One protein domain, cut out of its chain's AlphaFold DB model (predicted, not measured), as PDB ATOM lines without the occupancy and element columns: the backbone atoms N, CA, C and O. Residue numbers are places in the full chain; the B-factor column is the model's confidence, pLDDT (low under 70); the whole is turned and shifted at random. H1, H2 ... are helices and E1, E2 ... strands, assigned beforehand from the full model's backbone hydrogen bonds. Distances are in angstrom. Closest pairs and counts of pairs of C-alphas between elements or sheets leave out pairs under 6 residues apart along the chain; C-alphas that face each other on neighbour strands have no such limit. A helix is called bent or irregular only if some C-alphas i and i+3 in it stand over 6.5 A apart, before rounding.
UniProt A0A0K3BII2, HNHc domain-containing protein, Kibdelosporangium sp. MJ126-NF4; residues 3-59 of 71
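This is residues 3 to 59 of the 71 residues of the protein "HNHc domain-containing protein" of Kibdelosporangium sp. MJ126-NF4 (UniProt A0A0K3BII2). A two-stranded hairpin, E1 and E2, with a wide loop at one end, runs on from its other end into an extended arm; the arm turns at residues 39 to 45, which stick out, and the helix H1 folds back from there, so that arm and helix make an open V. It is a loose, elongated model, with the loop of the hairpin at one end of the longest axis and the first turn of H1 at the other, while residues 3 to 12 make a winding lead into E1. The printed part has 57 residues, with two named strands and one named helix in the order E1, E2, H1 along the chain; the sheet has the order E1, E2 and is antiparallel. The class is mixed, helices and strands, although under half of the residues, 25 of 57, are in named elements. The radius of gyration of the C-alphas is 14.2 A, and the C-alphas span 42 by 24 by 17 A along their three main axes.

Begin with the sheet, which is made of E1, residues 13 to 17, and E2, residues 30 to 34. These neighbour strands are antiparallel, with 146 degrees between their N-to-C directions, and they form a hairpin. Look first at Glu 13 and Thr 34, whose C-alphas face each other at 4.6 A; then move to His 17 and Leu 30, whose C-alphas face each other at 4.9 A. Between these two places, N 14 and O 33 are within hydrogen-bond range at 2.9 A, and N 31 and O 16 are within range at 2.9 A as well. From E2, go outward along the short link to H1, residues 43 to 57. On the way you reach residues 39 to 45, of which 43 to 45 belong to H1: this stretch stands free, with no C-alpha 8 or more apart along the chain within 10 A. H1 is not bent, and in it every O i to N i+4 pair is within hydrogen-bond range. E1 and H1 are apart, with no C-alpha of the one within 8 A of the other.

Find C-alpha 13 at (181.277, 140.801, 179.273); from there E1 runs five residues, Glu 13 to His 17, and covers 13.5 A from first to last C-alpha. Pass over residues 18 to 29 and find C-alpha 30 at (180.002, 138.898, 166.806), where E2 begins; its five residues, Leu 30 to Thr 34, cover 13.3 A. Then look for C-alpha 43 at (162.144, 135.368, 193.085), the first of H1. From Val 43 the helix runs 15 residues and 20.5 A to Tyr 57, whose C-alpha stands at (171.577, 146.758, 178.940).

For the full length, look at Leu 23, in the link between the strands, and Gln 44, in H1: their C-alphas are the two farthest apart, at 42.2 A. The first and last printed C-alphas, those of Gln 3 and Ser 59, are 15.3 A apart. The link from E1 to E2 is long, with 12 residues, 18 to 29, and no named element in it; its C-alphas lie 14 to 21 A from the mean of all C-alphas. The link from E2 to H1 is short but not tight, with 8 residues. The printed part runs from residue 3 to residue 59 without a cut. In the B-factor column you will find a mean pLDDT of 93.6 for the printed part, and no printed residue is under 70.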
ATOM      1  N   GLN A   3     183.685 149.337 169.989       90.19
ATOM      2  CA  GLN A   3     183.347 150.405 169.037       90.19
ATOM      3  C   GLN A   3     181.850 150.435 168.675       90.19
ATOM      4  O   GLN A   3     181.277 151.507 168.522       90.19
ATOM      5  N   ARG A   4     181.200 149.267 168.573       88.69
ATOM      6  CA  ARG A   4     179.755 149.150 168.301       88.69
ATOM      7  C   ARG A   4     178.900 149.518 169.503       88.69
ATOM      8  O   ARG A   4     177.803 150.030 169.320       88.69
ATOM      9  N   LEU A   5     179.394 149.243 170.706       89.62
ATOM     10  CA  LEU A   5     178.733 149.606 171.958       89.62
ATOM     11  C   LEU A   5     178.941 151.083 172.320       89.62
ATOM     12  O   LEU A   5     178.195 151.610 173.138       89.62
ATOM     13  N   GLY A   6     179.958 151.739 171.752       92.12
ATOM     14  CA  GLY A   6     180.359 153.096 172.134       92.12
ATOM     15  C   GLY A   6     180.986 153.172 173.532       92.12
ATOM     16  O   GLY A   6     181.082 154.254 174.103       92.12
ATOM     17  N   ARG A   7     181.395 152.030 174.096       94.00
ATOM     18  CA  ARG A   7     182.032 151.908 175.412       94.00
ATOM     19  C   ARG A   7     182.928 150.675 175.466       94.00
ATOM     20  O   ARG A   7     182.765 149.751 174.669       94.00
ATOM     21  N   GLN A   8     183.830 150.649 176.443       96.25
ATOM     22  CA  GLN A   8     184.610 149.453 176.759       96.25
ATOM     23  C   GLN A   8     183.717 148.312 177.261       96.25
ATOM     24  O   GLN A   8     182.601 148.545 177.751       96.25
ATOM     25  N   LEU A   9     184.213 147.080 177.132       94.94
ATOM     26  CA  LEU A   9     183.578 145.917 177.738       94.94
ATOM     27  C   LEU A   9     183.638 146.030 179.261       94.94
ATOM     28  O   LEU A   9     184.663 146.377 179.847       94.94
ATOM     29  N   LEU A  10     182.518 145.733 179.905       94.44
ATOM     30  CA  LEU A  10     182.419 145.708 181.355       94.44
ATOM     31  C   LEU A  10     183.002 144.402 181.907       94.44
ATOM     32  O   LEU A  10     183.005 143.377 181.219       94.44
ATOM     33  N   PRO A  11     183.442 144.390 183.179       94.00
ATOM     34  CA  PRO A  11     183.772 143.148 183.858       94.00
ATOM     35  C   PRO A  11     182.602 142.161 183.787       94.00
ATOM     36  O   PRO A  11     181.497 142.443 184.251       94.00
ATOM     37  N   GLY A  12     182.857 140.995 183.198       92.69
ATOM     38  CA  GLY A  12     181.843 139.968 182.975       92.69
ATOM     39  C   GLY A  12     181.154 140.021 181.609       92.69
ATOM     40  O   GLY A  12     180.202 139.273 181.395       92.69
ATOM     41  N   GLU A  13     181.635 140.853 180.688       95.88
ATOM     42  CA  GLU A  13     181.277 140.801 179.273       95.88
ATOM     43  C   GLU A  13     182.358 140.097 178.449       95.88
ATOM     44  O   GLU A  13     183.548 140.221 178.727       95.88
ATOM     45  N   ASN A  14     181.941 139.378 177.408       95.50
ATOM     46  CA  ASN A  14     182.825 138.749 176.431       95.50
ATOM     47  C   ASN A  14     182.251 138.883 175.018       95.50
ATOM     48  O   ASN A  14     181.049 139.069 174.834       95.50
ATOM     49  N   VAL A  15     183.123 138.756 174.016       94.94
ATOM     50  CA  VAL A  15     182.724 138.694 172.604       94.94
ATOM     51  C   VAL A  15     182.665 137.238 172.165       94.94
ATOM     52  O   VAL A  15     183.660 136.518 172.264       94.94
ATOM     53  N   HIS A  16     181.511 136.813 171.663       94.81
ATOM     54  CA  HIS A  16     181.313 135.483 171.100       94.81
ATOM     55  C   HIS A  16     181.275 135.541 169.570       94.81
ATOM     56  O   HIS A  16     180.770 136.510 169.011       94.81
ATOM     57  N   HIS A  17     181.813 134.510 168.915       96.00
ATOM     58  CA  HIS A  17     181.775 134.352 167.460       96.00
ATOM     59  C   HIS A  17     180.707 133.317 167.112       96.00
ATOM     60  O   HIS A  17     180.852 132.158 167.502       96.00
ATOM     61  N   ILE A  18     179.672 133.719 166.374       95.56
ATOM     62  CA  ILE A  18     178.500 132.878 166.073       95.56
ATOM     63  C   ILE A  18     178.913 131.611 165.314       95.56
ATOM     64  O   ILE A  18     178.442 130.516 165.615       95.56
ATOM     65  N   ASN A  19     179.820 131.739 164.343       97.00
ATOM     66  CA  ASN A  19     180.311 130.614 163.543       97.00
ATOM     67  C   ASN A  19     181.463 129.820 164.198       97.00
ATOM     68  O   ASN A  19     181.941 128.853 163.609       97.00
ATOM     69  N   GLY A  20     181.938 130.228 165.381       95.56
ATOM     70  CA  GLY A  20     183.082 129.617 166.067       95.56
ATOM     71  C   GLY A  20     184.461 129.913 165.455       95.56
ATOM     72  O   GLY A  20     185.475 129.554 166.059       95.56
ATOM     73  N   ASP A  21     184.528 130.590 164.307       96.75
ATOM     74  CA  ASP A  21     185.779 131.029 163.695       96.75
ATOM     75  C   ASP A  21     186.270 132.316 164.371       96.75
ATOM     76  O   ASP A  21     185.678 133.385 164.238       96.75
ATOM     77  N   ARG A  22     187.394 132.212 165.086       95.19
ATOM     78  CA  ARG A  22     188.020 133.326 165.819       95.19
ATOM     79  C   ARG A  22     188.664 134.376 164.911       95.19
ATOM     80  O   ARG A  22     189.074 135.427 165.402       95.19
ATOM     81  N   LEU A  23     188.823 134.083 163.622       96.50
ATOM     82  CA  LEU A  23     189.393 135.014 162.651       96.50
ATOM     83  C   LEU A  23     188.313 135.867 161.971       96.50
ATOM     84  O   LEU A  23     188.611 136.973 161.511       96.50
ATOM     85  N   ASP A  24     187.057 135.415 161.965       96.50
ATOM     86  CA  ASP A  24     185.934 136.142 161.372       96.50
ATOM     87  C   ASP A  24     185.404 137.239 162.311       96.50
ATOM     88  O   ASP A  24     184.436 137.068 163.053       96.50
ATOM     89  N   ASN A  25     186.049 138.405 162.248       94.81
ATOM     90  CA  ASN A  25     185.747 139.574 163.078       94.81
ATOM     91  C   ASN A  25     184.658 140.493 162.492       94.81
ATOM     92  O   ASN A  25     184.509 141.641 162.928       94.81
ATOM     93  N   ARG A  26     183.903 140.028 161.487       95.12
ATOM     94  CA  ARG A  26     182.778 140.792 160.939       95.12
ATOM     95  C   ARG A  26     181.717 140.999 162.012       95.12
ATOM     96  O   ARG A  26     181.402 140.098 162.780       95.12
ATOM     97  N   LEU A  27     181.145 142.197 162.073       91.44
ATOM     98  CA  LEU A  27     180.276 142.598 163.181       91.44
ATOM     99  C   LEU A  27     178.967 141.807 163.265       91.44
ATOM    100  O   LEU A  27     178.388 141.710 164.342       91.44
ATOM    101  N   GLU A  28     178.494 141.276 162.144       92.12
ATOM    102  CA  GLU A  28     177.368 140.348 162.053       92.12
ATOM    103  C   GLU A  28     177.680 138.942 162.588       92.12
ATOM    104  O   GLU A  28     176.747 138.202 162.877       92.12
ATOM    105  N   ASN A  29     178.959 138.585 162.746       94.62
ATOM    106  CA  ASN A  29     179.411 137.319 163.329       94.62
ATOM    107  C   ASN A  29     179.723 137.435 164.834       94.62
ATOM    108  O   ASN A  29     180.063 136.439 165.468       94.62
ATOM    109  N   LEU A  30     179.633 138.638 165.415       94.00
ATOM    110  CA  LEU A  30     180.002 138.898 166.806       94.00
ATOM    111  C   LEU A  30     178.781 139.188 167.684       94.00
ATOM    112  O   LEU A  30     177.953 140.039 167.359       94.00
ATOM    113  N   GLU A  31     178.746 138.572 168.861       93.19
ATOM    114  CA  GLU A  31     177.735 138.813 169.893       93.19
ATOM    115  C   GLU A  31     178.365 139.307 171.197       93.19
ATOM    116  O   GLU A  31     179.483 138.926 171.554       93.19
ATOM    117  N   LEU A  32     177.622 140.136 171.938       93.81
ATOM    118  CA  LEU A  32     177.956 140.472 173.321       93.81
ATOM    119  C   LEU A  32     177.361 139.416 174.243       93.81
ATOM    120  O   LEU A  32     176.147 139.234 174.274       93.81
ATOM    121  N   TRP A  33     178.209 138.762 175.020       94.12
ATOM    122  CA  TRP A  33     177.803 137.790 176.025       94.12
ATOM    123  C   TRP A  33     178.088 138.327 177.421       94.12
ATOM    124  O   TRP A  33     179.118 138.962 177.643       94.12
ATOM    125  N   THR A  34     177.205 138.030 178.375       93.50
ATOM    126  CA  THR A  34     177.460 138.228 179.807       93.50
ATOM    127  C   THR A  34     177.692 136.879 180.481       93.50
ATOM    128  O   THR A  34     177.038 135.895 180.147       93.50
ATOM    129  N   ILE A  35     178.618 136.818 181.436       90.19
ATOM    130  CA  ILE A  35     178.879 135.601 182.226       90.19
ATOM    131  C   ILE A  35     178.153 135.604 183.577       90.19
ATOM    132  O   ILE A  35     178.238 134.633 184.329       90.19
ATOM    133  N   ARG A  36     177.479 136.705 183.934       85.94
ATOM    134  CA  ARG A  36     176.901 136.892 185.268       85.94
ATOM    135  C   ARG A  36     175.398 136.641 185.244       85.94
ATOM    136  O   ARG A  36     174.635 137.490 184.805       85.94
ATOM    137  N   GLN A  37     174.989 135.517 185.823       86.25
ATOM    138  CA  GLN A  37     173.594 135.221 186.149       86.25
ATOM    139  C   GLN A  37     173.506 134.601 187.553       86.25
ATOM    140  O   GLN A  37     174.205 133.621 187.837       86.25
ATOM    141  N   PRO A  38     172.715 135.175 188.474       91.00
ATOM    142  CA  PRO A  38     172.583 134.638 189.822       91.00
ATOM    143  C   PRO A  38     171.853 133.287 189.805       91.00
ATOM    144  O   PRO A  38     170.804 133.143 189.181       91.00
ATOM    145  N   ARG A  39     172.394 132.291 190.520       93.56
ATOM    146  CA  ARG A  39     171.793 130.952 190.660       93.56
ATOM    147  C   ARG A  39     171.241 130.744 192.069       93.56
ATOM    148  O   ARG A  39     171.876 131.170 193.027       93.56
ATOM    149  N   GLY A  40     170.116 130.036 192.187       95.12
ATOM    150  CA  GLY A  40     169.576 129.595 193.481       95.12
ATOM    151  C   GLY A  40     169.048 130.715 194.384       95.12
ATOM    152  O   GLY A  40     169.151 130.596 195.598       95.12
ATOM    153  N   GLN A  41     168.498 131.788 193.806       96.69
ATOM    154  CA  GLN A  41     168.012 132.954 194.550       96.69
ATOM    155  C   GLN A  41     166.487 132.980 194.675       96.69
ATOM    156  O   GLN A  41     165.772 132.344 193.899       96.69
ATOM    157  N   ARG A  42     165.976 133.760 195.637       98.00
ATOM    158  CA  ARG A  42     164.534 134.010 195.763       98.00
ATOM    159  C   ARG A  42     164.045 134.821 194.564       98.00
ATOM    160  O   ARG A  42     164.773 135.653 194.029       98.00
ATOM    161  N   VAL A  43     162.772 134.648 194.209       96.94
ATOM    162  CA  VAL A  43     162.144 135.368 193.085       96.94
ATOM    163  C   VAL A  43     162.276 136.888 193.227       96.94
ATOM    164  O   VAL A  43     162.594 137.561 192.257       96.94
ATOM    165  N   GLN A  44     162.096 137.434 194.433       97.56
ATOM    166  CA  GLN A  44     162.228 138.877 194.676       97.56
ATOM    167  C   GLN A  44     163.643 139.393 194.375       97.56
ATOM    168  O   GLN A  44     163.786 140.433 193.739       97.56
ATOM    169  N   ASP A  45     164.682 138.643 194.756       97.06
ATOM    170  CA  ASP A  45     166.075 139.017 194.484       97.06
ATOM    171  C   ASP A  45     166.375 138.949 192.975       97.06
ATOM    172  O   ASP A  45     167.085 139.798 192.435       97.06
ATOM    173  N   LEU A  46     165.792 137.968 192.275       96.25
ATOM    174  CA  LEU A  46     165.900 137.848 190.818       96.25
ATOM    175  C   LEU A  46     165.209 139.002 190.087       96.25
ATOM    176  O   LEU A  46     165.733 139.464 189.079       96.25
ATOM    177  N   LEU A  47     164.067 139.483 190.584       96.38
ATOM    178  CA  LEU A  47     163.376 140.638 190.005       96.38
ATOM    179  C   LEU A  47     164.207 141.915 190.149       96.38
ATOM    180  O   LEU A  47     164.347 142.657 189.180       96.38
ATOM    181  N   VAL A  48     164.805 142.147 191.322       96.56
ATOM    182  CA  VAL A  48     165.719 143.283 191.533       96.56
ATOM    183  C   VAL A  48     166.900 143.199 190.569       96.56
ATOM    184  O   VAL A  48     167.158 144.150 189.833       96.56
ATOM    185  N   TRP A  49     167.554 142.038 190.494       95.19
ATOM    186  CA  TRP A  49     168.652 141.818 189.555       95.19
ATOM    187  C   TRP A  49     168.223 142.037 188.096       95.19
ATOM    188  O   TRP A  49     168.946 142.667 187.331       95.19
ATOM    189  N   ALA A  50     167.038 141.561 187.703       93.88
ATOM    190  CA  ALA A  50     166.520 141.748 186.352       93.88
ATOM    191  C   ALA A  50     166.288 143.231 186.034       93.88
ATOM    192  O   ALA A  50     166.609 143.669 184.931       93.88
ATOM    193  N   HIS A  51     165.786 144.023 186.985       94.94
ATOM    194  CA  HIS A  51     165.639 145.467 186.807       94.94
ATOM    195  C   HIS A  51     166.986 146.175 186.645       94.94
ATOM    196  O   HIS A  51     167.117 147.011 185.753       94.94
ATOM    197  N   GLU A  52     167.996 145.820 187.443       93.94
ATOM    198  CA  GLU A  52     169.361 146.340 187.285       93.94
ATOM    199  C   GLU A  52     169.952 145.954 185.925       93.94
ATOM    200  O   GLU A  52     170.529 146.790 185.228       93.94
ATOM    201  N   PHE A  53     169.750 144.704 185.505       93.38
ATOM    202  CA  PHE A  53     170.202 144.201 184.214       93.38
ATOM    203  C   PHE A  53     169.528 144.950 183.055       93.38
ATOM    204  O   PHE A  53     170.193 145.420 182.135       93.38
ATOM    205  N   ILE A  54     168.210 145.147 183.113       91.94
ATOM    206  CA  ILE A  54     167.476 145.935 182.115       91.94
ATOM    207  C   ILE A  54     167.944 147.393 182.124       91.94
ATOM    208  O   ILE A  54     168.122 147.970 181.056       91.94
ATOM    209  N   ALA A  55     168.187 147.997 183.287       92.00
ATOM    210  CA  ALA A  55     168.713 149.359 183.361       92.00
ATOM    211  C   ALA A  55     170.108 149.470 182.719       92.00
ATOM    212  O   ALA A  55     170.398 150.449 182.033       92.00
ATOM    213  N   GLN A  56     170.951 148.450 182.894       90.88
ATOM    214  CA  GLN A  56     172.306 148.404 182.349       90.88
ATOM    215  C   GLN A  56     172.340 148.157 180.832       90.88
ATOM    216  O   GLN A  56     173.143 148.771 180.128       90.88
ATOM    217  N   TYR A  57     171.499 147.254 180.322       91.31
ATOM    218  CA  TYR A  57     171.577 146.758 178.940       91.31
ATOM    219  C   TYR A  57     170.402 147.180 178.051       91.31
ATOM    220  O   TYR A  57     170.461 146.999 176.837       91.31
ATOM    221  N   GLY A  58     169.340 147.759 178.610       86.88
ATOM    222  CA  GLY A  58     168.090 148.055 177.900       86.88
ATOM    223  C   GLY A  58     168.213 149.110 176.799       86.88
ATOM    224  O   GLY A  58     167.363 149.171 175.915       86.88
ATOM    225  N   SER A  59     169.278 149.917 176.809       82.25
ATOM    226  CA  SER A  59     169.586 150.853 175.720       82.25
ATOM    227  C   SER A  59     170.286 150.191 174.533       82.25
ATOM    228  O   SER A  59     170.388 150.804 173.465       82.25
TER     229      SER A  59